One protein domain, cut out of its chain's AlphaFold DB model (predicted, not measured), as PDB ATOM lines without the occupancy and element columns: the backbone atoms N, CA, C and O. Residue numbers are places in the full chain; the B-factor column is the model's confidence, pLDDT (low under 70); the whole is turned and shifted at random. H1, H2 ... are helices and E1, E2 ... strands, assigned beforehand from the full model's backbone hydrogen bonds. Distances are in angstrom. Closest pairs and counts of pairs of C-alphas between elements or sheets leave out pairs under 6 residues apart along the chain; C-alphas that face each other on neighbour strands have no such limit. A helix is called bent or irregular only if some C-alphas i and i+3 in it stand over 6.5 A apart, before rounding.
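AT A GLANCE: This is residues 17 to 133 and 231 to 319 of the 349 residues of the protein "Hypothetical protein" of Polarella glacialis (UniProt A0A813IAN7). One seven-stranded sheet is folded back on itself and curled like part of a barrel: E1, E2, E3 and E4 make one leaf, E6 and E7 the other, and the sharply bent E5 is the hinge. The longest helix, H3, covers one face of E5, E6 and E7; H1 and H4 are over the opposite face, and small H5 packs on E3, E4 and E7 of both leaves. The small hairpin E8 and E9 lies at one end of the longest axis, the loop round Ser 90 at the other. The 206 printed residues hold six named helices and nine strands, in the order E1 H1 H2 E2 E3 E4 E5 E6 E7 H3 E8 E9 H4 H5 H6, and the class is mixed, helices and strands. The large sheet is mixed, in order E1 E2 E3 E4 E5 E6 E7; the whole is compact, with a radius of gyration of the C-alphas of 16.9 A and spans of 48 by 39 by 27 A.

HOW THE PARTS SIT: The twisted sheet runs through E1, residues 17 to 21, E2, residues 63 to 73, E3, residues 76 to 85, E4, residues 92 to 101, E5, residues 117 to 129, E6, residues 234 to 243, and E7, residues 249 to 257. It is a folded sheet, one sheet bent into two leaves that face each other, with 39 pairs of C-alphas within 11 A. E2, E3 and E4 form a meander, each strand the antiparallel neighbour of the one before; N 69 and O 80 are 2.9 A apart, N 81 and O 95 2.7 A. E1 is antiparallel to E2, with N 20 and O 68 at 2.8 A. E4 and E5 are parallel, with N 118 and O 98 at 2.8 A. E5 bends by 87 degrees at residue 121; it pairs with E4 over residues 117 to 120 and with antiparallel E6 over residues 121 to 129, where N 126 and O 239 are 2.8 A apart. E6 and E7 form a hairpin, with N 240 and O 252 at 2.8 A. The edge strands E1 and E7 come closest at the C-alphas of Val 20 and Pro 255, 7.3 A apart. H3, residues 258 to 274, is on the sheet at a height of 7.5 A, over E5, E6 and E7 and slantwise to the strands, at 48 degrees to E5 on the local plane; its closest C-alphas to E5 are those of Val 268 and Ala 125, 6.0 A. On the opposite face are H1, residues 28 to 37, H4, residues 289 to 295, and H5, residues 303 to 307. H1 runs along the strands, at 3 degrees to E7 on the local plane; the closest C-alphas are those of Trp 29 and Pro 255, 6.5 A. H4 runs across them, at 72 degrees to E6 on the local plane. For H5 the closest C-alphas to E7 are those of Pro 303 and Leu 252, 5.7 A, and to E4 those of Leu 306 and Val 97, 6.7 A. E8, residues 279 to 281, and E9, residues 284 to 286, form a hairpin, with N 286 and O 279 at 2.8 A. H2, residues 54 to 60, and H6, residues 312 to 318, are not on the large sheet. H5 and H6 are close but not clearly touching, with the C-alphas of Leu 305 and Ala 315 at 5.8 A. Every O i to N i+4 pair is within hydrogen-bond range in H1, H2, H4, H5 and H6, and 11 of 13 in H3.

IN THESE COORDINATES: E1 begins at C-alpha 17, (176.650, 110.105, 118.621). E2, E3 and E4 measure 29.2, 29.7 and 30.0 A from first to last C-alpha, E5 28.5 A, E6 26.5 A and E7 25.8 A. H3 measures 25.3 A, ends at C-alpha 274, (195.351, 116.055, 119.724), and is irregular: C-alphas 259 and 262 are 7.4 A apart. H1 measures 14.1 A. H6 ends at C-alpha 318, (172.838, 139.962, 121.921).

THE WHOLE: The C-alphas farthest apart are those of Ser 90 and Asn 283, 52.7 A. Residues 134 to 230 are not printed, and C-alphas 133 and 231 are 20.4 A apart across the cut. The links from H1 to H2 and from E4 to E5 are long. The mean pLDDT of the printed part is 74.2; 71 residues are under 70, among them residues 34 to 62, 103 to 117 and 300 to 319.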
ATOM      1  N   SER A  17     177.910 109.413 118.890       93.94
ATOM      2  CA  SER A  17     176.650 110.105 118.621       93.94
ATOM      3  C   SER A  17     175.644 109.793 119.715       93.94
ATOM      4  O   SER A  17     175.587 108.669 120.221       93.94
ATOM      5  N   TRP A  18     174.847 110.788 120.091       93.19
ATOM      6  CA  TRP A  18     173.762 110.588 121.041       93.19
ATOM      7  C   TRP A  18     172.620 111.567 120.825       93.19
ATOM      8  O   TRP A  18     172.773 112.655 120.270       93.19
ATOM      9  N   ARG A  19     171.445 111.162 121.297       88.56
ATOM     10  CA  ARG A  19     170.231 111.965 121.258       88.56
ATOM     11  C   ARG A  19     169.676 112.095 122.663       88.56
ATOM     12  O   ARG A  19     169.654 111.137 123.429       88.56
ATOM     13  N   VAL A  20     169.214 113.292 122.998       84.75
ATOM     14  CA  VAL A  20     168.514 113.569 124.249       84.75
ATOM     15  C   VAL A  20     167.118 114.042 123.911       84.75
ATOM     16  O   VAL A  20     166.934 115.094 123.298       84.75
ATOM     17  N   LEU A  21     166.127 113.244 124.294       82.38
ATOM     18  CA  LEU A  21     164.732 113.619 124.151       82.38
ATOM     19  C   LEU A  21     164.378 114.685 125.191       82.38
ATOM     20  O   LEU A  21     164.711 114.578 126.373       82.38
ATOM     21  N   HIS A  22     163.696 115.726 124.735       74.81
ATOM     22  CA  HIS A  22     163.235 116.814 125.572       74.81
ATOM     23  C   HIS A  22     161.762 116.574 125.911       74.81
ATOM     24  O   HIS A  22     160.864 116.820 125.106       74.81
ATOM     25  N   HIS A  23     161.529 116.016 127.099       65.31
ATOM     26  CA  HIS A  23     160.190 115.622 127.543       65.31
ATOM     27  C   HIS A  23     159.580 116.579 128.568       65.31
ATOM     28  O   HIS A  23     158.358 116.676 128.637       65.31
ATOM     29  N   ASP A  24     160.404 117.262 129.369       65.56
ATOM     30  CA  ASP A  24     159.919 118.112 130.454       65.56
ATOM     31  C   ASP A  24     160.967 119.151 130.893       65.56
ATOM     32  O   ASP A  24     162.166 118.874 131.023       65.56
ATOM     33  N   VAL A  25     160.473 120.343 131.215       66.94
ATOM     34  CA  VAL A  25     161.163 121.427 131.924       66.94
ATOM     35  C   VAL A  25     161.661 120.956 133.298       66.94
ATOM     36  O   VAL A  25     162.651 121.475 133.813       66.94
ATOM     37  N   ALA A  26     161.013 119.942 133.880       68.00
ATOM     38  CA  ALA A  26     161.410 119.332 135.142       68.00
ATOM     39  C   ALA A  26     162.607 118.370 135.038       68.00
ATOM     40  O   ALA A  26     163.071 117.902 136.079       68.00
ATOM     41  N   SER A  27     163.129 118.068 133.840       71.94
ATOM     42  CA  SER A  27     164.295 117.183 133.710       71.94
ATOM     43  C   SER A  27     165.519 117.746 134.452       71.94
ATOM     44  O   SER A  27     165.688 118.960 134.558       71.94
ATOM     45  N   HIS A  28     166.400 116.875 134.956       74.50
ATOM     46  CA  HIS A  28     167.591 117.304 135.704       74.50
ATOM     47  C   HIS A  28     168.510 118.211 134.868       74.50
ATOM     48  O   HIS A  28     169.021 119.215 135.363       74.50
ATOM     49  N   TRP A  29     168.644 117.905 133.573       79.00
ATOM     50  CA  TRP A  29     169.327 118.764 132.609       79.00
ATOM     51  C   TRP A  29     168.653 120.133 132.498       79.00
ATOM     52  O   TRP A  29     169.314 121.163 132.624       79.00
ATOM     53  N   SER A  30     167.330 120.148 132.326       74.12
ATOM     54  CA  SER A  30     166.573 121.388 132.196       74.12
ATOM     55  C   SER A  30     166.718 122.268 133.437       74.12
ATOM     56  O   SER A  30     167.032 123.449 133.319       74.12
ATOM     57  N   GLN A  31     166.602 121.683 134.631       75.12
ATOM     58  CA  GLN A  31     166.804 122.380 135.903       75.12
ATOM     59  C   GLN A  31     168.217 122.955 136.045       75.12
ATOM     60  O   GLN A  31     168.370 124.098 136.477       75.12
ATOM     61  N   TYR A  32     169.245 122.192 135.664       75.69
ATOM     62  CA  TYR A  32     170.628 122.663 135.681       75.69
ATOM     63  C   TYR A  32     170.820 123.878 134.764       75.69
ATOM     64  O   TYR A  32     171.336 124.910 135.201       75.69
ATOM     65  N   VAL A  33     170.339 123.784 133.522       70.75
ATOM     66  CA  VAL A  33     170.385 124.882 132.550       70.75
ATOM     67  C   VAL A  33     169.646 126.106 133.097       70.75
ATOM     68  O   VAL A  33     170.214 127.195 133.085       70.75
ATOM     69  N   PHE A  34     168.439 125.957 133.657       68.31
ATOM     70  CA  PHE A  34     167.710 127.090 134.244       68.31
ATOM     71  C   PHE A  34     168.430 127.724 135.429       68.31
ATOM     72  O   PHE A  34     168.468 128.948 135.553       68.31
ATOM     73  N   GLY A  35     169.002 126.914 136.321       67.62
ATOM     74  CA  GLY A  35     169.735 127.419 137.478       67.62
ATOM     75  C   GLY A  35     170.975 128.221 137.078       67.62
ATOM     76  O   GLY A  35     171.302 129.229 137.719       67.62
ATOM     77  N   ARG A  36     171.644 127.781 136.006       66.50
ATOM     78  CA  ARG A  36     172.894 128.353 135.503       66.50
ATOM     79  C   ARG A  36     172.679 129.573 134.610       66.50
ATOM     80  O   ARG A  36     173.341 130.585 134.814       66.50
ATOM     81  N   TYR A  37     171.767 129.478 133.653       61.62
ATOM     82  CA  TYR A  37     171.580 130.466 132.586       61.62
ATOM     83  C   TYR A  37     170.342 131.347 132.794       61.62
ATOM     84  O   TYR A  37     170.084 132.280 132.035       61.62
ATOM     85  N   GLY A  38     169.593 131.095 133.868       58.72
ATOM     86  CA  GLY A  38     168.322 131.748 134.122       58.72
ATOM     87  C   GLY A  38     167.240 131.236 133.180       58.72
ATOM     88  O   GLY A  38     167.351 130.182 132.562       58.72
ATOM     89  N   THR A  39     166.160 131.998 133.073       51.50
ATOM     90  CA  THR A  39     165.052 131.671 132.173       51.50
ATOM     91  C   THR A  39     165.334 132.091 130.715       51.50
ATOM     92  O   THR A  39     164.500 131.866 129.840       51.50
ATOM     93  N   GLY A  40     166.514 132.667 130.445       45.78
ATOM     94  CA  GLY A  40     167.001 133.012 129.109       45.78
ATOM     95  C   GLY A  40     167.138 131.777 128.212       45.78
ATOM     96  O   GLY A  40     167.621 130.733 128.625       45.78
ATOM     97  N   VAL A  41     166.624 131.909 126.997       51.31
ATOM     98  CA  VAL A  41     166.307 130.862 126.013       51.31
ATOM     99  C   VAL A  41     167.545 130.120 125.480       51.31
ATOM    100  O   VAL A  41     168.409 130.821 124.982       51.31
ATOM    101  N   SER A  42     167.547 128.771 125.391       49.41
ATOM    102  CA  SER A  42     167.687 128.062 124.082       49.41
ATOM    103  C   SER A  42     167.804 126.528 124.103       49.41
ATOM    104  O   SER A  42     167.311 125.915 123.157       49.41
ATOM    105  N   ILE A  43     168.389 125.871 125.115       45.84
ATOM    106  CA  ILE A  43     168.633 124.409 125.017       45.84
ATOM    107  C   ILE A  43     167.508 123.536 125.608       45.84
ATOM    108  O   ILE A  43     167.448 122.339 125.354       45.84
ATOM    109  N   THR A  44     166.580 124.133 126.359       46.09
ATOM    110  CA  THR A  44     165.489 123.441 127.085       46.09
ATOM    111  C   THR A  44     164.093 123.805 126.575       46.09
ATOM    112  O   THR A  44     163.101 123.613 127.270       46.09
ATOM    113  N   GLY A  45     163.988 124.441 125.405       42.31
ATOM    114  CA  GLY A  45     162.695 124.845 124.835       42.31
ATOM    115  C   GLY A  45     161.919 125.913 125.622       42.31
ATOM    116  O   GLY A  45     160.872 126.359 125.165       42.31
ATOM    117  N   VAL A  46     162.416 126.394 126.766       38.69
ATOM    118  CA  VAL A  46     161.765 127.471 127.517       38.69
ATOM    119  C   VAL A  46     162.389 128.798 127.137       38.69
ATOM    120  O   VAL A  46     163.515 129.124 127.507       38.69
ATOM    121  N   ALA A  47     161.621 129.583 126.393       38.53
ATOM    122  CA  ALA A  47     161.964 130.954 126.106       38.53
ATOM    123  C   ALA A  47     161.450 131.883 127.217       38.53
ATOM    124  O   ALA A  47     160.269 132.230 127.205       38.53
ATOM    125  N   ALA A  48     162.295 132.370 128.135       34.84
ATOM    126  CA  ALA A  48     162.014 133.661 128.765       34.84
ATOM    127  C   ALA A  48     162.802 134.759 128.050       34.84
ATOM    128  O   ALA A  48     164.025 134.795 128.013       34.84
ATOM    129  N   ASN A  49     162.109 135.587 127.271       42.38
ATOM    130  CA  ASN A  49     161.500 136.823 127.766       42.38
ATOM    131  C   ASN A  49     162.492 137.653 128.590       42.38
ATOM    132  O   ASN A  49     162.446 137.616 129.809       42.38
ATOM    133  N   ILE A  50     163.346 138.424 127.903       34.72
ATOM    134  CA  ILE A  50     163.511 139.880 128.111       34.72
ATOM    135  C   ILE A  50     164.423 140.481 127.022       34.72
ATOM    136  O   ILE A  50     164.087 141.546 126.513       34.72
ATOM    137  N   ALA A  51     165.473 139.779 126.572       35.25
ATOM    138  CA  ALA A  51     166.475 140.332 125.640       35.25
ATOM    139  C   ALA A  51     166.157 140.176 124.135       35.25
ATOM    140  O   ALA A  51     166.736 140.870 123.307       35.25
ATOM    141  N   ILE A  52     165.219 139.300 123.757       42.62
ATOM    142  CA  ILE A  52     164.903 139.048 122.340       42.62
ATOM    143  C   ILE A  52     163.917 140.113 121.814       42.62
ATOM    144  O   ILE A  52     162.858 140.302 122.448       42.62
ATOM    145  N   PRO A  53     164.199 140.762 120.659       44.31
ATOM    146  CA  PRO A  53     163.267 141.661 119.982       44.31
ATOM    147  C   PRO A  53     161.876 141.031 119.830       44.31
ATOM    148  O   PRO A  53     161.732 139.842 119.542       44.31
ATOM    149  N   ARG A  54     160.816 141.825 120.022       43.91
ATOM    150  CA  ARG A  54     159.420 141.335 120.080       43.91
ATOM    151  C   ARG A  54     158.992 140.479 118.874       43.91
ATOM    152  O   ARG A  54     158.148 139.606 119.041       43.91
ATOM    153  N   LEU A  55     159.564 140.716 117.694       38.84
ATOM    154  CA  LEU A  55     159.254 139.980 116.461       38.84
ATOM    155  C   LEU A  55     159.811 138.547 116.470       38.84
ATOM    156  O   LEU A  55     159.067 137.605 116.211       38.84
ATOM    157  N   LEU A  56     161.072 138.366 116.867       47.81
ATOM    158  CA  LEU A  56     161.699 137.044 117.011       47.81
ATOM    159  C   LEU A  56     161.029 136.216 118.105       47.81
ATOM    160  O   LEU A  56     160.813 135.018 117.953       47.81
ATOM    161  N   ARG A  57     160.599 136.887 119.177       52.06
ATOM    162  CA  ARG A  57     159.837 136.272 120.264       52.06
ATOM    163  C   ARG A  57     158.548 135.614 119.766       52.06
ATOM    164  O   ARG A  57     158.255 134.502 120.178       52.06
ATOM    165  N   LYS A  58     157.802 136.272 118.870       49.22
ATOM    166  CA  LYS A  58     156.536 135.743 118.338       49.22
ATOM    167  C   LYS A  58     156.747 134.512 117.449       49.22
ATOM    168  O   LYS A  58     155.937 133.596 117.499       49.22
ATOM    169  N   ASN A  59     157.838 134.477 116.682       48.78
ATOM    170  CA  ASN A  59     158.150 133.352 115.796       48.78
ATOM    171  C   ASN A  59     158.760 132.162 116.548       48.78
ATOM    172  O   ASN A  59     158.492 131.026 116.187       48.78
ATOM    173  N   MET A  60     159.544 132.405 117.603       54.59
ATOM    174  CA  MET A  60     160.137 131.347 118.430       54.59
ATOM    175  C   MET A  60     159.159 130.724 119.432       54.59
ATOM    176  O   MET A  60     159.332 129.571 119.804       54.59
ATOM    177  N   GLN A  61     158.136 131.465 119.862       62.53
ATOM    178  CA  GLN A  61     157.106 130.971 120.785       62.53
ATOM    179  C   GLN A  61     156.226 129.865 120.202       62.53
ATOM    180  O   GLN A  61     155.525 129.204 120.960       62.53
ATOM    181  N   ASP A  62     156.237 129.679 118.881       67.31
ATOM    182  CA  ASP A  62     155.469 128.625 118.229       67.31
ATOM    183  C   ASP A  62     156.209 127.285 118.180       67.31
ATOM    184  O   ASP A  62     155.617 126.309 117.754       67.31
ATOM    185  N   TRP A  63     157.476 127.193 118.591       71.00
ATOM    186  CA  TRP A  63     158.263 125.966 118.437       71.00
ATOM    187  C   TRP A  63     158.611 125.337 119.780       71.00
ATOM    188  O   TRP A  63     159.204 125.978 120.644       71.00
ATOM    189  N   ASP A  64     158.288 124.055 119.919       74.06
ATOM    190  CA  ASP A  64     158.677 123.217 121.047       74.06
ATOM    191  C   ASP A  64     159.879 122.342 120.669       74.06
ATOM    192  O   ASP A  64     159.911 121.746 119.588       74.06
ATOM    193  N   VAL A  65     160.869 122.252 121.556       76.81
ATOM    194  CA  VAL A  65     162.053 121.405 121.355       76.81
ATOM    195  C   VAL A  65     161.680 119.979 121.742       76.81
ATOM    196  O   VAL A  65     161.330 119.730 122.893       76.81
ATOM    197  N   LYS A  66     161.771 119.034 120.802       79.88
ATOM    198  CA  LYS A  66     161.468 117.613 121.062       79.88
ATOM    199  C   LYS A  66     162.702 116.787 121.346       79.88
ATOM    200  O   LYS A  66     162.642 115.844 122.129       79.88
ATOM    201  N   SER A  67     163.819 117.117 120.711       81.25
ATOM    202  CA  SER A  67     165.073 116.417 120.946       81.25
ATOM    203  C   SER A  67     166.269 117.271 120.579       81.25
ATOM    204  O   SER A  67     166.188 118.149 119.718       81.25
ATOM    205  N   LEU A  68     167.393 116.942 121.196       83.62
ATOM    206  CA  LEU A  68     168.716 117.418 120.841       83.62
ATOM    207  C   LEU A  68     169.520 116.235 120.306       83.62
ATOM    208  O   LEU A  68     169.469 115.155 120.893       83.62
ATOM    209  N   SER A  69     170.231 116.425 119.204       86.31
ATOM    210  CA  SER A  69     171.156 115.439 118.651       86.31
ATOM    211  C   SER A  69     172.576 115.970 118.733       86.31
ATOM    212  O   SER A  69     172.817 117.159 118.538       86.31
ATOM    213  N   PHE A  70     173.513 115.089 119.032       90.25
ATOM    214  CA  PHE A  70     174.914 115.426 119.190       90.25
ATOM    215  C   PHE A  70     175.739 114.411 118.422       90.25
ATOM    216  O   PHE A  70     175.519 113.206 118.555       90.25
ATOM    217  N   HIS A  71     176.689 114.908 117.640       92.31
ATOM    218  CA  HIS A  71     177.655 114.080 116.934       92.31
ATOM    219  C   HIS A  71     179.038 114.640 117.209       92.31
ATOM    220  O   HIS A  71     179.260 115.844 117.120       92.31
ATOM    221  N   ALA A  72     179.964 113.776 117.577       93.88
ATOM    222  CA  ALA A  72     181.289 114.184 117.982       93.88
ATOM    223  C   ALA A  72     182.314 113.276 117.309       93.88
ATOM    224  O   ALA A  72     182.183 112.050 117.307       93.88
ATOM    225  N   GLY A  73     183.323 113.892 116.705       93.50
ATOM    226  CA  GLY A  73     184.411 113.187 116.047       93.50
ATOM    227  C   GLY A  73     185.751 113.835 116.348       93.50
ATOM    228  O   GLY A  73     185.858 114.777 117.135       93.50
ATOM    229  N   LYS A  74     186.794 113.348 115.677       92.12
ATOM    230  CA  LYS A  74     188.181 113.672 116.025       92.12
ATOM    231  C   LYS A  74     188.485 115.172 116.040       92.12
ATOM    232  O   LYS A  74     189.275 115.626 116.854       92.12
ATOM    233  N   GLN A  75     187.879 115.935 115.133       90.75
ATOM    234  CA  GLN A  75     188.133 117.373 114.960       90.75
ATOM    235  C   GLN A  75     186.842 118.187 114.842       90.75
ATOM    236  O   GLN A  75     186.853 119.286 114.290       90.75
ATOM    237  N   PHE A  76     185.712 117.654 115.307       90.88
ATOM    238  CA  PHE A  76     184.454 118.380 115.227       90.88
ATOM    239  C   PHE A  76     183.478 118.003 116.334       90.88
ATOM    240  O   PHE A  76     183.536 116.918 116.917       90.88
ATOM    241  N   PHE A  77     182.536 118.910 116.559       91.06
ATOM    242  CA  PHE A  77     181.383 118.712 117.406       91.06
ATOM    243  C   PHE A  77     180.145 119.338 116.767       91.06
ATOM    244  O   PHE A  77     180.127 120.522 116.451       91.06
ATOM    245  N   SER A  78     179.101 118.546 116.599       87.88
ATOM    246  CA  SER A  78     177.863 118.932 115.940       87.88
ATOM    247  C   SER A  78     176.720 118.876 116.937       87.88
ATOM    248  O   SER A  78     176.554 117.883 117.647       87.88
ATOM    249  N   VAL A  79     175.905 119.928 116.971       84.38
ATOM    250  CA  VAL A  79     174.692 119.995 117.791       84.38
ATOM    251  C   VAL A  79     173.482 120.298 116.929       84.38
ATOM    252  O   VAL A  79     173.434 121.316 116.245       84.38
ATOM    253  N   GLY A  80     172.481 119.436 117.013       80.06
ATOM    254  CA  GLY A  80     171.188 119.565 116.369       80.06
ATOM    255  C   GLY A  80     170.056 119.713 117.374       80.06
ATOM    256  O   GLY A  80     170.111 119.201 118.491       80.06
ATOM    257  N   ARG A  81     168.987 120.387 116.960       77.94
ATOM    258  CA  ARG A  81     167.708 120.435 117.663       77.94
ATOM    259  C   ARG A  81     166.574 120.148 116.698       77.94
ATOM    260  O   ARG A  81     166.511 120.692 115.595       77.94
ATOM    261  N   TYR A  82     165.652 119.320 117.155       77.19
ATOM    262  CA  TYR A  82     164.410 119.046 116.463       77.19
ATOM    263  C   TYR A  82     163.281 119.835 117.113       77.19
ATOM    264  O   TYR A  82     163.051 119.741 118.323       77.19
ATOM    265  N   LEU A  83     162.579 120.606 116.294       76.88
ATOM    266  CA  LEU A  83     161.511 121.506 116.684       76.88
ATOM    267  C   LEU A  83     160.187 121.037 116.086       76.88
ATOM    268  O   LEU A  83     160.113 120.668 114.911       76.88
ATOM    269  N   GLN A  84     159.123 121.115 116.875       79.50
ATOM    270  CA  GLN A  84     157.756 120.907 116.410       79.50
ATOM    271  C   GLN A  84     156.930 122.156 116.689       79.50
ATOM    272  O   GLN A  84     156.990 122.703 117.788       79.50
ATOM    273  N   SER A  85     156.156 122.602 115.702       77.81
ATOM    274  CA  SER A  85     155.263 123.738 115.899       77.81
ATOM    275  C   SER A  85     154.112 123.365 116.839       77.81
ATOM    276  O   SER A  85     153.491 122.307 116.709       77.81
ATOM    277  N   ILE A  86     153.823 124.258 117.782       76.50
ATOM    278  CA  ILE A  86     152.735 124.173 118.753       76.50
ATOM    279  C   ILE A  86     151.406 124.469 118.055       76.50
ATOM    280  O   ILE A  86     150.424 123.764 118.279       76.50
ATOM    281  N   SER A  87     151.358 125.487 117.186       76.56
ATOM    282  CA  SER A  87     150.141 125.840 116.446       76.56
ATOM    283  C   SER A  87     149.881 124.956 115.224       76.56
ATOM    284  O   SER A  87     148.735 124.844 114.784       76.56
ATOM    285  N   ARG A  88     150.916 124.313 114.664       80.88
ATOM    286  CA  ARG A  88     150.829 123.472 113.463       80.88
ATOM    287  C   ARG A  88     151.482 122.118 113.718       80.88
ATOM    288  O   ARG A  88     152.653 121.927 113.418       80.88
ATOM    289  N   ALA A  89     150.703 121.147 114.191       78.25
ATOM    290  CA  ALA A  89     151.210 119.824 114.575       78.25
ATOM    291  C   ALA A  89     152.021 119.092 113.480       78.25
ATOM    292  O   ALA A  89     152.915 118.309 113.806       78.25
ATOM    293  N   SER A  90     151.726 119.351 112.198       80.56
ATOM    294  CA  SER A  90     152.440 118.792 111.039       80.56
ATOM    295  C   SER A  90     153.724 119.537 110.664       80.56
ATOM    296  O   SER A  90     154.495 119.049 109.844       80.56
ATOM    297  N   SER A  91     153.957 120.722 111.227       77.75
ATOM    298  CA  SER A  91     155.121 121.544 110.923       77.75
ATOM    299  C   SER A  91     156.267 121.172 111.854       77.75
ATOM    300  O   SER A  91     156.193 121.335 113.074       77.75
ATOM    301  N   GLN A  92     157.338 120.671 111.254       78.12
ATOM    302  CA  GLN A  92     158.547 120.226 111.932       78.12
ATOM    303  C   GLN A  92     159.739 120.961 111.324       78.12
ATOM    304  O   GLN A  92     159.734 121.303 110.141       78.12
ATOM    305  N   MET A  93     160.743 121.242 112.142       72.12
ATOM    306  CA  MET A  93     161.958 121.918 111.708       72.12
ATOM    307  C   MET A  93     163.153 121.301 112.413       72.12
ATOM    308  O   MET A  93     163.123 121.071 113.618       72.12
ATOM    309  N   PHE A  94     164.222 121.074 111.665       72.69
ATOM    310  CA  PHE A  94     165.510 120.728 112.233       72.69
ATOM    311  C   PHE A  94     166.460 121.921 112.104       72.69
ATOM    312  O   PHE A  94     166.475 122.617 111.088       72.69
ATOM    313  N   HIS A  95     167.236 122.171 113.155       72.38
ATOM    314  CA  HIS A  95     168.297 123.168 113.147       72.38
ATOM    315  C   HIS A  95     169.561 122.561 113.732       72.38
ATOM    316  O   HIS A  95     169.518 122.045 114.846       72.38
ATOM    317  N   GLY A  96     170.676 122.659 113.018       74.56
ATOM    318  CA  GLY A  96     171.944 122.109 113.464       74.56
ATOM    319  C   GLY A  96     173.109 123.035 113.176       74.56
ATOM    320  O   GLY A  96     173.069 123.828 112.236       74.56
ATOM    321  N   VAL A  97     174.128 122.929 114.020       77.19
ATOM    322  CA  VAL A  97     175.402 123.621 113.881       77.19
ATOM    323  C   VAL A  97     176.533 122.618 114.004       77.19
ATOM    324  O   VAL A  97     176.602 121.877 114.983       77.19
ATOM    325  N   ASP A  98     177.429 122.647 113.028       81.06
ATOM    326  CA  ASP A  98     178.704 121.950 113.045       81.06
ATOM    327  C   ASP A  98     179.797 122.890 113.548       81.06
ATOM    328  O   ASP A  98     179.936 124.011 113.067       81.06
ATOM    329  N   ILE A  99     180.594 122.431 114.503       84.56
ATOM    330  CA  ILE A  99     181.763 123.138 115.015       84.56
ATOM    331  C   ILE A  99     182.987 122.336 114.612       84.56
ATOM    332  O   ILE A  99     183.178 121.221 115.089       84.56
ATOM    333  N   ARG A 100     183.837 122.897 113.760       86.00
ATOM    334  CA  ARG A 100     185.133 122.314 113.421       86.00
ATOM    335  C   ARG A 100     186.227 122.925 114.275       86.00
ATOM    336  O   ARG A 100     186.310 124.146 114.416       86.00
ATOM    337  N   PHE A 101     187.078 122.058 114.804       88.00
ATOM    338  CA  PHE A 101     188.267 122.439 115.543       88.00
ATOM    339  C   PHE A 101     189.435 122.601 114.577       88.00
ATOM    340  O   PHE A 101     189.721 121.706 113.782       88.00
ATOM    341  N   GLY A 102     190.127 123.732 114.640       74.56
ATOM    342  CA  GLY A 102     191.286 123.979 113.791       74.56
ATOM    343  C   GLY A 102     192.162 125.096 114.330       74.56
ATOM    344  O   GLY A 102     191.706 125.949 115.092       74.56
ATOM    345  N   GLU A 103     193.433 125.089 113.932       64.88
ATOM    346  CA  GLU A 103     194.302 126.236 114.164       64.88
ATOM    347  C   GLU A 103     193.861 127.408 113.278       64.88
ATOM    348  O   GLU A 103     193.587 127.250 112.089       64.88
ATOM    349  N   HIS A 104     193.858 128.618 113.833       61.28
ATOM    350  CA  HIS A 104     193.576 129.845 113.079       61.28
ATOM    351  C   HIS A 104     194.742 130.272 112.151       61.28
ATOM    352  O   HIS A 104     194.776 131.394 111.645       61.28
ATOM    353  N   THR A 105     195.725 129.397 111.927       47.88
ATOM    354  CA  THR A 105     196.994 129.661 111.239       47.88
ATOM    355  C   THR A 105     196.894 129.308 109.749       47.88
ATOM    356  O   THR A 105     197.371 128.278 109.292       47.88
ATOM    357  N   GLY A 106     196.279 130.178 108.943       43.22
ATOM    358  CA  GLY A 106     196.354 130.032 107.476       43.22
ATOM    359  C   GLY A 106     195.203 130.620 106.671       43.22
ATOM    360  O   GLY A 106     195.356 130.849 105.473       43.22
ATOM    361  N   PHE A 107     194.077 130.933 107.305       43.31
ATOM    362  CA  PHE A 107     192.952 131.582 106.638       43.31
ATOM    363  C   PHE A 107     193.044 133.092 106.857       43.31
ATOM    364  O   PHE A 107     192.568 133.630 107.853       43.31
ATOM    365  N   GLY A 108     193.715 133.793 105.940       35.66
ATOM    366  CA  GLY A 108     193.730 135.254 105.931       35.66
ATOM    367  C   GLY A 108     192.302 135.791 105.848       35.66
ATOM    368  O   GLY A 108     191.667 135.661 104.810       35.66
ATOM    369  N   SER A 109     191.789 136.375 106.934       37.84
ATOM    370  CA  SER A 109     190.519 137.127 107.036       37.84
ATOM    371  C   SER A 109     189.212 136.456 106.568       37.84
ATOM    372  O   SER A 109     188.146 137.020 106.787       37.84
ATOM    373  N   MET A 110     189.246 135.266 105.968       33.69
ATOM    374  CA  MET A 110     188.065 134.534 105.516       33.69
ATOM    375  C   MET A 110     187.759 133.413 106.501       33.69
ATOM    376  O   MET A 110     188.064 132.246 106.265       33.69
ATOM    377  N   PHE A 111     187.175 133.784 107.638       38.03
ATOM    378  CA  PHE A 111     186.542 132.807 108.513       38.03
ATOM    379  C   PHE A 111     185.210 132.400 107.897       38.03
ATOM    380  O   PHE A 111     184.349 133.226 107.614       38.03
ATOM    381  N   TYR A 112     185.066 131.110 107.640       36.28
ATOM    382  CA  TYR A 112     183.887 130.541 107.016       36.28
ATOM    383  C   TYR A 112     182.818 130.312 108.088       36.28
ATOM    384  O   TYR A 112     182.869 129.329 108.820       36.28
ATOM    385  N   CYS A 113     181.880 131.251 108.206       40.50
ATOM    386  CA  CYS A 113     180.616 131.045 108.905       40.50
ATOM    387  C   CYS A 113     179.549 130.833 107.831       40.50
ATOM    388  O   CYS A 113     179.025 131.788 107.253       40.50
ATOM    389  N   ARG A 114     179.253 129.570 107.505       47.88
ATOM    390  CA  ARG A 114     177.926 129.272 106.953       47.88
ATOM    391  C   ARG A 114     176.964 129.273 108.129       47.88
ATOM    392  O   ARG A 114     177.376 129.010 109.252       47.88
ATOM    393  N   THR A 115     175.681 129.515 107.881       57.06
ATOM    394  CA  THR A 115     174.625 129.571 108.913       57.06
ATOM    395  C   THR A 115     174.636 128.361 109.868       57.06
ATOM    396  O   THR A 115     174.050 128.416 110.943       57.06
ATOM    397  N   THR A 116     175.312 127.275 109.481       62.25
ATOM    398  CA  THR A 116     175.313 125.960 110.116       62.25
ATOM    399  C   THR A 116     176.714 125.363 110.317       62.25
ATOM    400  O   THR A 116     176.802 124.237 110.785       62.25
ATOM    401  N   GLU A 117     177.806 126.072 109.994       69.00
ATOM    402  CA  GLU A 117     179.184 125.586 110.206       69.00
ATOM    403  C   GLU A 117     180.072 126.694 110.783       69.00
ATOM    404  O   GLU A 117     180.170 127.782 110.216       69.00
ATOM    405  N   TRP A 118     180.724 126.392 111.903       73.56
ATOM    406  CA  TRP A 118     181.558 127.296 112.684       73.56
ATOM    407  C   TRP A 118     182.957 126.715 112.835       73.56
ATOM    408  O   TRP A 118     183.126 125.536 113.138       73.56
ATOM    409  N   MET A 119     183.976 127.557 112.688       78.31
ATOM    410  CA  MET A 119     185.362 127.183 112.955       78.31
ATOM    411  C   MET A 119     185.811 127.821 114.268       78.31
ATOM    412  O   MET A 119     185.974 129.038 114.340       78.31
ATOM    413  N   LEU A 120     185.989 127.000 115.304       83.81
ATOM    414  CA  LEU A 120     186.321 127.436 116.661       83.81
ATOM    415  C   LEU A 120     187.546 126.686 117.175       83.81
ATOM    416  O   LEU A 120     187.726 125.503 116.889       83.81
ATOM    417  N   GLN A 121     188.375 127.346 117.977       88.94
ATOM    418  CA  GLN A 121     189.490 126.683 118.644       88.94
ATOM    419  C   GLN A 121     188.997 125.990 119.914       88.94
ATOM    420  O   GLN A 121     188.465 126.635 120.814       88.94
ATOM    421  N   LEU A 122     189.187 124.675 120.020       93.75
ATOM    422  CA  LEU A 122     188.916 123.964 121.265       93.75
ATOM    423  C   LEU A 122     190.058 124.217 122.252       93.75
ATOM    424  O   LEU A 122     191.197 123.817 122.022       93.75
ATOM    425  N   HIS A 123     189.751 124.873 123.366       94.62
ATOM    426  CA  HIS A 123     190.723 125.104 124.431       94.62
ATOM    427  C   HIS A 123     190.682 124.028 125.507       94.62
ATOM    428  O   HIS A 123     191.719 123.645 126.046       94.62
ATOM    429  N   LYS A 124     189.475 123.559 125.836       96.88
ATOM    430  CA  LYS A 124     189.273 122.491 126.809       96.88
ATOM    431  C   LYS A 124     187.926 121.813 126.614       96.88
ATOM    432  O   LYS A 124     186.918 122.497 126.437       96.88
ATOM    433  N   ALA A 125     187.901 120.495 126.727       97.06
ATOM    434  CA  ALA A 125     186.703 119.701 126.924       97.06
ATOM    435  C   ALA A 125     186.717 119.100 128.336       97.06
ATOM    436  O   ALA A 125     187.726 118.571 128.803       97.06
ATOM    437  N   VAL A 126     185.597 119.208 129.046       96.50
ATOM    438  CA  VAL A 126     185.450 118.685 130.408       96.50
ATOM    439  C   VAL A 126     184.159 117.888 130.493       96.50
ATOM    440  O   VAL A 126     183.075 118.447 130.344       96.50
ATOM    441  N   LEU A 127     184.276 116.586 130.745       96.81
ATOM    442  CA  LEU A 127     183.146 115.733 131.099       96.81
ATOM    443  C   LEU A 127     183.004 115.727 132.622       96.81
ATOM    444  O   LEU A 127     183.925 115.323 133.330       96.81
ATOM    445  N   GLU A 128     181.868 116.189 133.134       94.00
ATOM    446  CA  GLU A 128     181.620 116.269 134.576       94.00
ATOM    447  C   GLU A 128     180.219 115.755 134.938       94.00
ATOM    448  O   GLU A 128     179.278 115.908 134.150       94.00
ATOM    449  N   PRO A 129     180.044 115.137 136.119       93.50
ATOM    450  CA  PRO A 129     178.725 114.739 136.588       93.50
ATOM    451  C   PRO A 129     177.842 115.972 136.776       93.50
ATOM    452  O   PRO A 129     178.294 117.031 137.223       93.50
ATOM    453  N   LEU A 130     176.553 115.838 136.462       87.38
ATOM    454  CA  LEU A 130     175.591 116.885 136.773       87.38
ATOM    455  C   LEU A 130     175.496 117.047 138.297       87.38
ATOM    456  O   LEU A 130     175.407 116.047 139.019       87.38
ATOM    457  N   PRO A 131     175.487 118.290 138.809       82.25
ATOM    458  CA  PRO A 131     175.415 118.534 140.241       82.25
ATOM    459  C   PRO A 131     174.118 117.946 140.799       82.25
ATOM    460  O   PRO A 131     173.020 118.408 140.496       82.25
ATOM    461  N   SER A 132     174.258 116.909 141.621       67.06
ATOM    462  CA  SER A 132     173.133 116.250 142.275       67.06
ATOM    463  C   SER A 132     172.570 117.183 143.349       67.06
ATOM    464  O   SER A 132     173.228 117.429 144.356       67.06
ATOM    465  N   GLY A 133     171.361 117.708 143.150       56.81
ATOM    466  CA  GLY A 133     170.628 118.391 144.222       56.81
ATOM    467  C   GLY A 133     170.635 119.917 144.187       56.81
ATOM    468  O   GLY A 133     170.684 120.550 145.241       56.81
ATOM    469  N   PRO A 231     163.784 106.828 127.420       64.75
ATOM    470  CA  PRO A 231     164.608 107.969 127.781       64.75
ATOM    471  C   PRO A 231     165.719 107.522 128.735       64.75
ATOM    472  O   PRO A 231     165.455 107.113 129.867       64.75
ATOM    473  N   CYS A 232     166.966 107.585 128.269       71.69
ATOM    474  CA  CYS A 232     168.130 107.347 129.109       71.69
ATOM    475  C   CYS A 232     168.356 108.552 130.034       71.69
ATOM    476  O   CYS A 232     168.190 109.709 129.634       71.69
ATOM    477  N   ALA A 233     168.715 108.295 131.292       85.06
ATOM    478  CA  ALA A 233     168.911 109.349 132.275       85.06
ATOM    479  C   ALA A 233     170.172 110.168 131.952       85.06
ATOM    480  O   ALA A 233     171.276 109.632 131.844       85.06
ATOM    481  N   VAL A 234     170.021 111.490 131.856       87.50
ATOM    482  CA  VAL A 234     171.166 112.403 131.755       87.50
ATOM    483  C   VAL A 234     171.834 112.502 133.122       87.50
ATOM    484  O   VAL A 234     171.228 112.969 134.089       87.50
ATOM    485  N   THR A 235     173.090 112.072 133.199       91.06
ATOM    486  CA  THR A 235     173.866 112.037 134.452       91.06
ATOM    487  C   THR A 235     175.081 112.952 134.419       91.06
ATOM    488  O   THR A 235     175.546 113.372 135.475       91.06
ATOM    489  N   HIS A 236     175.564 113.294 133.226       93.25
ATOM    490  CA  HIS A 236     176.760 114.098 133.018       93.25
ATOM    491  C   HIS A 236     176.474 115.267 132.075       93.25
ATOM    492  O   HIS A 236     175.454 115.309 131.379       93.25
ATOM    493  N   GLN A 237     177.393 116.223 132.060       91.94
ATOM    494  CA  GLN A 237     177.487 117.252 131.039       91.94
ATOM    495  C   GLN A 237     178.878 117.226 130.416       91.94
ATOM    496  O   GLN A 237     179.873 116.992 131.104       91.94
ATOM    497  N   LEU A 238     178.937 117.525 129.125       93.88
ATOM    498  CA  LEU A 238     180.171 117.850 128.432       93.88
ATOM    499  C   LEU A 238     180.231 119.372 128.265       93.88
ATOM    500  O   LEU A 238     179.340 119.980 127.674       93.88
ATOM    501  N   ALA A 239     181.269 119.982 128.823       92.62
ATOM    502  CA  ALA A 239     181.563 121.404 128.738       92.62
ATOM    503  C   ALA A 239     182.719 121.636 127.757       92.62
ATOM    504  O   ALA A 239     183.837 121.189 127.998       92.62
ATOM    505  N   LEU A 240     182.447 122.349 126.667       93.25
ATOM    506  CA  LEU A 240     183.416 122.712 125.637       93.25
ATOM    507  C   LEU A 240     183.741 124.202 125.743       93.25
ATOM    508  O   LEU A 240     182.862 125.048 125.582       93.25
ATOM    509  N   PHE A 241     185.006 124.519 126.004       92.44
ATOM    510  CA  PHE A 241     185.530 125.880 126.019       92.44
ATOM    511  C   PHE A 241     186.120 126.193 124.652       92.44
ATOM    512  O   PHE A 241     187.158 125.647 124.274       92.44
ATOM    513  N   LEU A 242     185.432 127.055 123.916       89.38
ATOM    514  CA  LEU A 242     185.673 127.322 122.508       89.38
ATOM    515  C   LEU A 242     186.109 128.776 122.334       89.38
ATOM    516  O   LEU A 242     185.431 129.694 122.789       89.38
ATOM    517  N   GLY A 243     187.257 128.978 121.700       84.81
ATOM    518  CA  GLY A 243     187.793 130.282 121.345       84.81
ATOM    519  C   GLY A 243     187.382 130.691 119.940       84.81
ATOM    520  O   GLY A 243     187.369 129.865 119.025       84.81
ATOM    521  N   ASN A 244     187.071 131.971 119.758       79.69
ATOM    522  CA  ASN A 244     187.067 132.573 118.430       79.69
ATOM    523  C   ASN A 244     188.478 133.009 118.000       79.69
ATOM    524  O   ASN A 244     189.433 132.943 118.772       79.69
ATOM    525  N   ALA A 245     188.583 133.537 116.780       72.88
ATOM    526  CA  ALA A 245     189.835 134.056 116.229       72.88
ATOM    527  C   ALA A 245     190.467 135.204 117.048       72.88
ATOM    528  O   ALA A 245     191.671 135.433 116.951       72.88
ATOM    529  N   ASP A 246     189.680 135.912 117.862       71.75
ATOM    530  CA  ASP A 246     190.152 136.977 118.756       71.75
ATOM    531  C   ASP A 246     190.586 136.459 120.138       71.75
ATOM    532  O   ASP A 246     191.015 137.239 120.992       71.75
ATOM    533  N   GLY A 247     190.473 135.152 120.386       73.06
ATOM    534  CA  GLY A 247     190.748 134.546 121.686       73.06
ATOM    535  C   GLY A 247     189.668 134.823 122.735       73.06
ATOM    536  O   GLY A 247     189.909 134.631 123.930       73.06
ATOM    537  N   HIS A 248     188.478 135.275 122.324       78.12
ATOM    538  CA  HIS A 248     187.311 135.316 123.199       78.12
ATOM    539  C   HIS A 248     186.781 133.906 123.405       78.12
ATOM    540  O   HIS A 248     186.533 133.170 122.451       78.12
ATOM    541  N   VAL A 249     186.605 133.546 124.674       82.56
ATOM    542  CA  VAL A 249     186.193 132.210 125.083       82.56
ATOM    543  C   VAL A 249     184.695 132.162 125.344       82.56
ATOM    544  O   VAL A 249     184.143 132.925 126.144       82.56
ATOM    545  N   GLY A 250     184.041 131.220 124.686       82.25
ATOM    546  CA  GLY A 250     182.690 130.810 124.992       82.25
ATOM    547  C   GLY A 250     182.644 129.384 125.536       82.25
ATOM    548  O   GLY A 250     183.594 128.610 125.427       82.25
ATOM    549  N   LEU A 251     181.534 129.059 126.182       83.44
ATOM    550  CA  LEU A 251     181.252 127.770 126.785       83.44
ATOM    551  C   LEU A 251     180.008 127.173 126.138       83.44
ATOM    552  O   LEU A 251     178.930 127.761 126.215       83.44
ATOM    553  N   LEU A 252     180.148 125.981 125.570       85.06
ATOM    554  CA  LEU A 252     179.045 125.139 125.125       85.06
ATOM    555  C   LEU A 252     178.900 123.964 126.095       85.06
ATOM    556  O   LEU A 252     179.794 123.130 126.206       85.06
ATOM    557  N   SER A 253     177.775 123.903 126.804       86.44
ATOM    558  CA  SER A 253     177.447 122.791 127.700       86.44
ATOM    559  C   SER A 253     176.359 121.925 127.079       86.44
ATOM    560  O   SER A 253     175.307 122.441 126.699       86.44
ATOM    561  N   VAL A 254     176.592 120.616 127.016       88.19
ATOM    562  CA  VAL A 254     175.653 119.648 126.436       88.19
ATOM    563  C   VAL A 254     175.359 118.493 127.402       88.19
ATOM    564  O   VAL A 254     176.250 118.090 128.156       88.19
ATOM    565  N   PRO A 255     174.129 117.949 127.404       89.88
ATOM    566  CA  PRO A 255     173.765 116.806 128.233       89.88
ATOM    567  C   PRO A 255     174.408 115.520 127.716       89.88
ATOM    568  O   PRO A 255     174.376 115.267 126.515       89.88
ATOM    569  N   VAL A 256     174.905 114.673 128.620       92.31
ATOM    570  CA  VAL A 256     175.441 113.343 128.297       92.31
ATOM    571  C   VAL A 256     174.632 112.259 129.036       92.31
ATOM    572  O   VAL A 256     174.608 112.236 130.276       92.31
ATOM    573  N   PRO A 257     173.927 111.381 128.295       92.25
ATOM    574  CA  PRO A 257     173.253 110.200 128.836       92.25
ATOM    575  C   PRO A 257     174.209 109.247 129.561       92.25
ATOM    576  O   PRO A 257     175.378 109.144 129.192       92.25
ATOM    577  N   SER A 258     173.729 108.533 130.584       93.00
ATOM    578  CA  SER A 258     174.566 107.624 131.387       93.00
ATOM    579  C   SER A 258     175.252 106.519 130.586       93.00
ATOM    580  O   SER A 258     176.361 106.126 130.925       93.00
ATOM    581  N   ASP A 259     174.613 106.028 129.530       94.94
ATOM    582  CA  ASP A 259     175.139 104.992 128.635       94.94
ATOM    583  C   ASP A 259     176.211 105.509 127.662       94.94
ATOM    584  O   ASP A 259     176.910 104.712 127.048       94.94
ATOM    585  N   LYS A 260     176.372 106.832 127.545       96.12
ATOM    586  CA  LYS A 260     177.349 107.479 126.657       96.12
ATOM    587  C   LYS A 260     178.554 108.068 127.378       96.12
ATOM    588  O   LYS A 260     179.454 108.588 126.727       96.12
ATOM    589  N   VAL A 261     178.600 107.971 128.705       96.44
ATOM    590  CA  VAL A 261     179.666 108.565 129.526       96.44
ATOM    591  C   VAL A 261     181.040 108.020 129.143       96.44
ATOM    592  O   VAL A 261     181.947 108.816 128.918       96.44
ATOM    593  N   ASP A 262     181.188 106.701 129.012       97.75
ATOM    594  CA  ASP A 262     182.485 106.078 128.719       97.75
ATOM    595  C   ASP A 262     182.982 106.429 127.306       97.75
ATOM    596  O   ASP A 262     184.139 106.813 127.132       97.75
ATOM    597  N   GLU A 263     182.095 106.386 126.305       97.31
ATOM    598  CA  GLU A 263     182.405 106.782 124.922       97.31
ATOM    599  C   GLU A 263     182.854 108.252 124.850       97.31
ATOM    600  O   GLU A 263     183.877 108.576 124.242       97.31
ATOM    601  N   VAL A 264     182.122 109.150 125.521       97.31
ATOM    602  CA  VAL A 264     182.466 110.578 125.570       97.31
ATOM    603  C   VAL A 264     183.761 110.808 126.354       97.31
ATOM    604  O   VAL A 264     184.554 111.661 125.965       97.31
ATOM    605  N   ALA A 265     184.020 110.053 127.423       97.88
ATOM    606  CA  ALA A 265     185.260 110.157 128.188       97.88
ATOM    607  C   ALA A 265     186.486 109.794 127.335       97.88
ATOM    608  O   ALA A 265     187.490 110.511 127.371       97.88
ATOM    609  N   CYS A 266     186.391 108.730 126.529       97.75
ATOM    610  CA  CYS A 266     187.428 108.371 125.561       97.75
ATOM    611  C   CYS A 266     187.675 109.507 124.561       97.75
ATOM    612  O   CYS A 266     188.821 109.914 124.375       97.75
ATOM    613  N   LEU A 267     186.612 110.080 123.991       97.19
ATOM    614  CA  LEU A 267     186.727 111.185 123.038       97.19
ATOM    615  C   LEU A 267     187.362 112.442 123.655       97.19
ATOM    616  O   LEU A 267     188.217 113.074 123.037       97.19
ATOM    617  N   VAL A 268     186.984 112.799 124.885       97.25
ATOM    618  CA  VAL A 268     187.580 113.937 125.607       97.25
ATOM    619  C   VAL A 268     189.076 113.718 125.835       97.25
ATOM    620  O   VAL A 268     189.854 114.658 125.678       97.25
ATOM    621  N   SER A 269     189.494 112.490 126.158       97.00
ATOM    622  CA  SER A 269     190.917 112.148 126.265       97.00
ATOM    623  C   SER A 269     191.640 112.353 124.932       97.00
ATOM    624  O   SER A 269     192.691 112.988 124.902       97.00
ATOM    625  N   GLU A 270     191.061 111.881 123.824       96.00
ATOM    626  CA  GLU A 270     191.640 112.055 122.487       96.00
ATOM    627  C   GLU A 270     191.765 113.533 122.093       96.00
ATOM    628  O   GLU A 270     192.798 113.949 121.557       96.00
ATOM    629  N   TRP A 271     190.746 114.350 122.369       96.38
ATOM    630  CA  TRP A 271     190.813 115.791 122.125       96.38
ATOM    631  C   TRP A 271     191.894 116.464 122.964       96.38
ATOM    632  O   TRP A 271     192.596 117.330 122.441       96.38
ATOM    633  N   SER A 272     192.072 116.050 124.220       95.56
ATOM    634  CA  SER A 272     193.121 116.599 125.084       95.56
ATOM    635  C   SER A 272     194.526 116.355 124.541       95.56
ATOM    636  O   SER A 272     195.381 117.234 124.641       95.56
ATOM    637  N   ASP A 273     194.739 115.209 123.895       94.88
ATOM    638  CA  ASP A 273     196.032 114.853 123.315       94.88
ATOM    639  C   ASP A 273     196.276 115.472 121.928       94.88
ATOM    640  O   ASP A 273     197.431 115.644 121.531       94.88
ATOM    641  N   SER A 274     195.219 115.777 121.165       92.38
ATOM    642  CA  SER A 274     195.351 116.055 119.724       92.38
ATOM    643  C   SER A 274     194.798 117.389 119.226       92.38
ATOM    644  O   SER A 274     195.211 117.831 118.153       92.38
ATOM    645  N   VAL A 275     193.880 118.028 119.956       92.50
ATOM    646  CA  VAL A 275     193.154 119.217 119.472       92.50
ATOM    647  C   VAL A 275     193.150 120.367 120.476       92.50
ATOM    648  O   VAL A 275     193.129 121.525 120.063       92.50
ATOM    649  N   GLU A 276     193.170 120.086 121.781       94.00
ATOM    650  CA  GLU A 276     193.138 121.125 122.812       94.00
ATOM    651  C   GLU A 276     194.363 122.049 122.750       94.00
ATOM    652  O   GLU A 276     195.513 121.605 122.770       94.00
ATOM    653  N   VAL A 277     194.116 123.362 122.755       92.31
ATOM    654  CA  VAL A 277     195.172 124.384 122.785       92.31
ATOM    655  C   VAL A 277     195.043 125.265 124.032       92.31
ATOM    656  O   VAL A 277     193.959 125.791 124.292       92.31
ATOM    657  N   PRO A 278     196.129 125.518 124.794       93.25
ATOM    658  CA  PRO A 278     196.084 126.419 125.944       93.25
ATOM    659  C   PRO A 278     195.540 127.809 125.587       93.25
ATOM    660  O   PRO A 278     195.917 128.393 124.572       93.25
ATOM    661  N   LEU A 279     194.700 128.375 126.455       90.94
ATOM    662  CA  LEU A 279     194.120 129.705 126.262       90.94
ATOM    663  C   LEU A 279     194.970 130.763 126.970       90.94
ATOM    664  O   LEU A 279     195.243 130.658 128.165       90.94
ATOM    665  N   LYS A 280     195.324 131.841 126.266       90.06
ATOM    666  CA  LYS A 280     195.902 133.044 126.875       90.06
ATOM    667  C   LYS A 280     194.854 134.151 126.905       90.06
ATOM    668  O   LYS A 280     194.561 134.747 125.877       90.06
ATOM    669  N   TRP A 281     194.325 134.456 128.087       85.25
ATOM    670  CA  TRP A 281     193.260 135.446 128.254       85.25
ATOM    671  C   TRP A 281     193.446 136.252 129.538       85.25
ATOM    672  O   TRP A 281     193.829 135.699 130.570       85.25
ATOM    673  N   ALA A 282     193.211 137.566 129.466       82.81
ATOM    674  CA  ALA A 282     193.401 138.507 130.576       82.81
ATOM    675  C   ALA A 282     194.787 138.395 131.257       82.81
ATOM    676  O   ALA A 282     194.895 138.369 132.481       82.81
ATOM    677  N   ASN A 283     195.860 138.294 130.460       86.38
ATOM    678  CA  ASN A 283     197.245 138.082 130.920       86.38
ATOM    679  C   ASN A 283     197.480 136.805 131.752       86.38
ATOM    680  O   ASN A 283     198.549 136.648 132.342       86.38
ATOM    681  N   ARG A 284     196.531 135.864 131.761       91.75
ATOM    682  CA  ARG A 284     196.660 134.545 132.384       91.75
ATOM    683  C   ARG A 284     196.699 133.457 131.313       91.75
ATOM    684  O   ARG A 284     196.042 133.561 130.278       91.75
ATOM    685  N   LEU A 285     197.488 132.419 131.571       94.06
ATOM    686  CA  LEU A 285     197.478 131.182 130.797       94.06
ATOM    687  C   LEU A 285     196.548 130.182 131.492       94.06
ATOM    688  O   LEU A 285     196.729 129.903 132.675       94.06
ATOM    689  N   TRP A 286     195.574 129.665 130.756       93.75
ATOM    690  CA  TRP A 286     194.620 128.652 131.191       93.75
ATOM    691  C   TRP A 286     194.970 127.352 130.472       93.75
ATOM    692  O   TRP A 286     195.035 127.321 129.241       93.75
ATOM    693  N   ARG A 287     195.251 126.287 131.228       95.06
ATOM    694  CA  ARG A 287     195.710 125.011 130.651       95.06
ATOM    695  C   ARG A 287     195.053 123.801 131.298       95.06
ATOM    696  O   ARG A 287     194.769 122.821 130.619       95.06
ATOM    697  N   THR A 288     194.870 123.846 132.608       95.00
ATOM    698  CA  THR A 288     194.388 122.698 133.379       95.00
ATOM    699  C   THR A 288     192.867 122.651 133.413       95.00
ATOM    700  O   THR A 288     192.206 123.673 133.238       95.00
ATOM    701  N   THR A 289     192.290 121.480 133.673       94.94
ATOM    702  CA  THR A 289     190.841 121.354 133.882       94.94
ATOM    703  C   THR A 289     190.366 122.296 134.992       94.94
ATOM    704  O   THR A 289     189.351 122.971 134.841       94.94
ATOM    705  N   GLU A 290     191.140 122.426 136.069       93.75
ATOM    706  CA  GLU A 290     190.865 123.307 137.204       93.75
ATOM    707  C   GLU A 290     190.838 124.787 136.803       93.75
ATOM    708  O   GLU A 290     189.972 125.531 137.270       93.75
ATOM    709  N   ASP A 291     191.743 125.214 135.915       92.88
ATOM    710  CA  ASP A 291     191.721 126.564 135.346       92.88
ATOM    711  C   ASP A 291     190.386 126.810 134.627       92.88
ATOM    712  O   ASP A 291     189.685 127.782 134.913       92.88
ATOM    713  N   PHE A 292     189.983 125.913 133.729       93.19
ATOM    714  CA  PHE A 292     188.750 126.088 132.956       93.19
ATOM    715  C   PHE A 292     187.483 125.992 133.821       93.19
ATOM    716  O   PHE A 292     186.517 126.720 133.583       93.19
ATOM    717  N   LEU A 293     187.496 125.206 134.900       90.25
ATOM    718  CA  LEU A 293     186.409 125.197 135.885       90.25
ATOM    719  C   LEU A 293     186.254 126.541 136.617       90.25
ATOM    720  O   LEU A 293     185.124 126.905 136.954       90.25
ATOM    721  N   GLN A 294     187.342 127.294 136.831       89.31
ATOM    722  CA  GLN A 294     187.286 128.673 137.341       89.31
ATOM    723  C   GLN A 294     186.760 129.640 136.270       89.31
ATOM    724  O   GLN A 294     185.908 130.481 136.560       89.31
ATOM    725  N   LEU A 295     187.222 129.490 135.023       85.38
ATOM    726  CA  LEU A 295     186.813 130.312 133.876       85.38
ATOM    727  C   LEU A 295     185.324 130.174 133.546       85.38
ATOM    728  O   LEU A 295     184.688 131.101 133.050       85.38
ATOM    729  N   ARG A 296     184.744 129.016 133.858       83.75
ATOM    730  CA  ARG A 296     183.338 128.669 133.634       83.75
ATOM    731  C   ARG A 296     182.336 129.691 134.180       83.75
ATOM    732  O   ARG A 296     181.220 129.746 133.671       83.75
ATOM    733  N   ALA A 297     182.679 130.437 135.230       75.00
ATOM    734  CA  ALA A 297     181.800 131.465 135.795       75.00
ATOM    735  C   ALA A 297     181.782 132.765 134.971       75.00
ATOM    736  O   ALA A 297     180.845 133.547 135.098       75.00
ATOM    737  N   THR A 298     182.806 132.994 134.146       72.25
ATOM    738  CA  THR A 298     183.000 134.229 133.371       72.25
ATOM    739  C   THR A 298     182.934 134.019 131.858       72.25
ATOM    740  O   THR A 298     182.842 134.997 131.126       72.25
ATOM    741  N   ALA A 299     183.010 132.774 131.380       72.44
ATOM    742  CA  ALA A 299     182.898 132.441 129.963       72.44
ATOM    743  C   ALA A 299     181.497 132.758 129.413       72.44
ATOM    744  O   ALA A 299     180.488 132.509 130.081       72.44
ATOM    745  N   ALA A 300     181.436 133.266 128.180       69.44
ATOM    746  CA  ALA A 300     180.173 133.558 127.510       69.44
ATOM    747  C   ALA A 300     179.411 132.260 127.200       69.44
ATOM    748  O   ALA A 300     179.999 131.285 126.741       69.44
ATOM    749  N   ASN A 301     178.099 132.231 127.428       67.62
ATOM    750  CA  ASN A 301     177.289 131.056 127.115       67.62
ATOM    751  C   ASN A 301     177.034 130.974 125.600       67.62
ATOM    752  O   ASN A 301     176.374 131.843 125.038       67.62
ATOM    753  N   MET A 302     177.546 129.934 124.939       65.62
ATOM    754  CA  MET A 302     177.408 129.733 123.490       65.62
ATOM    755  C   MET A 302     176.167 128.973 122.987       65.62
ATOM    756  O   MET A 302     175.845 129.172 121.816       65.62
ATOM    757  N   PRO A 303     175.442 128.138 123.769       57.66
ATOM    758  CA  PRO A 303     174.215 127.488 123.312       57.66
ATOM    759  C   PRO A 303     173.236 128.480 122.683       57.66
ATOM    760  O   PRO A 303     172.670 128.196 121.634       57.66
ATOM    761  N   ASP A 304     173.111 129.675 123.259       50.59
ATOM    762  CA  ASP A 304     172.148 130.678 122.805       50.59
ATOM    763  C   ASP A 304     172.625 131.395 121.528       50.59
ATOM    764  O   ASP A 304     171.812 131.780 120.696       50.59
ATOM    765  N   LEU A 305     173.938 131.519 121.317       54.69
ATOM    766  CA  LEU A 305     174.507 132.113 120.100       54.69
ATOM    767  C   LEU A 305     174.501 131.131 118.921       54.69
ATOM    768  O   LEU A 305     174.236 131.529 117.791       54.69
ATOM    769  N   LEU A 306     174.753 129.846 119.185       54.53
ATOM    770  CA  LEU A 306     174.870 128.815 118.155       54.53
ATOM    771  C   LEU A 306     173.518 128.178 117.809       54.53
ATOM    772  O   LEU A 306     173.206 127.948 116.646       54.53
ATOM    773  N   LEU A 307     172.678 127.886 118.802       50.28
ATOM    774  CA  LEU A 307     171.485 127.066 118.579       50.28
ATOM    775  C   LEU A 307     170.262 127.876 118.201       50.28
ATOM    776  O   LEU A 307     169.304 127.285 117.721       50.28
ATOM    777  N   LEU A 308     170.249 129.195 118.391       49.06
ATOM    778  CA  LEU A 308     169.054 129.994 118.143       49.06
ATOM    779  C   LEU A 308     168.760 130.264 116.663       49.06
ATOM    780  O   LEU A 308     167.697 130.821 116.388       49.06
ATOM    781  N   ALA A 309     169.611 129.827 115.726       47.59
ATOM    782  CA  ALA A 309     169.489 130.194 114.311       47.59
ATOM    783  C   ALA A 309     169.390 131.716 114.133       47.59
ATOM    784  O   ALA A 309     168.715 132.199 113.222       47.59
ATOM    785  N   LEU A 310     169.960 132.475 115.075       45.41
ATOM    786  CA  LEU A 310     169.932 133.919 114.984       45.41
ATOM    787  C   LEU A 310     170.721 134.278 113.746       45.41
ATOM    788  O   LEU A 310     171.852 133.826 113.572       45.41
ATOM    789  N   GLU A 311     170.105 135.092 112.896       46.41
ATOM    790  CA  GLU A 311     170.867 135.807 111.890       46.41
ATOM    791  C   GLU A 311     172.068 136.453 112.600       46.41
ATOM    792  O   GLU A 311     171.906 136.932 113.732       46.41
ATOM    793  N   PRO A 312     173.267 136.427 111.998       46.53
ATOM    794  CA  PRO A 312     174.477 136.977 112.607       46.53
ATOM    795  C   PRO A 312     174.264 138.364 113.234       46.53
ATOM    796  O   PRO A 312     174.745 138.611 114.335       46.53
ATOM    797  N   ASP A 313     173.432 139.208 112.618       45.34
ATOM    798  CA  ASP A 313     173.035 140.537 113.106       45.34
ATOM    799  C   ASP A 313     172.303 140.509 114.457       45.34
ATOM    800  O   ASP A 313     172.469 141.379 115.314       45.34
ATOM    801  N   VAL A 314     171.473 139.491 114.676       48.56
ATOM    802  CA  VAL A 314     170.726 139.306 115.919       48.56
ATOM    803  C   VAL A 314     171.612 138.683 116.992       48.56
ATOM    804  O   VAL A 314     171.523 139.079 118.153       48.56
ATOM    805  N   ALA A 315     172.494 137.751 116.619       49.88
ATOM    806  CA  ALA A 315     173.535 137.267 117.522       49.88
ATOM    807  C   ALA A 315     174.450 138.429 117.970       49.88
ATOM    808  O   ALA A 315     174.744 138.551 119.158       49.88
ATOM    809  N   ALA A 316     174.785 139.342 117.051       49.47
ATOM    810  CA  ALA A 316     175.571 140.548 117.311       49.47
ATOM    811  C   ALA A 316     174.867 141.515 118.278       49.47
ATOM    812  O   ALA A 316     175.487 142.014 119.217       49.47
ATOM    813  N   ALA A 317     173.555 141.722 118.124       48.22
ATOM    814  CA  ALA A 317     172.764 142.547 119.042       48.22
ATOM    815  C   ALA A 317     172.666 141.965 120.468       48.22
ATOM    816  O   ALA A 317     172.409 142.706 121.419       48.22
ATOM    817  N   LEU A 318     172.854 140.649 120.626       46.19
ATOM    818  CA  LEU A 318     172.838 139.962 121.921       46.19
ATOM    819  C   LEU A 318     174.222 139.862 122.579       46.19
ATOM    820  O   LEU A 318     174.287 139.539 123.765       46.19
ATOM    821  N   SER A 319     175.308 140.177 121.861       46.88
ATOM    822  CA  SER A 319     176.646 140.368 122.434       46.88
ATOM    823  C   SER A 319     176.868 141.853 122.774       46.88
ATOM    824  O   SER A 319     177.147 142.645 121.874       46.88
TER     825      SER A 319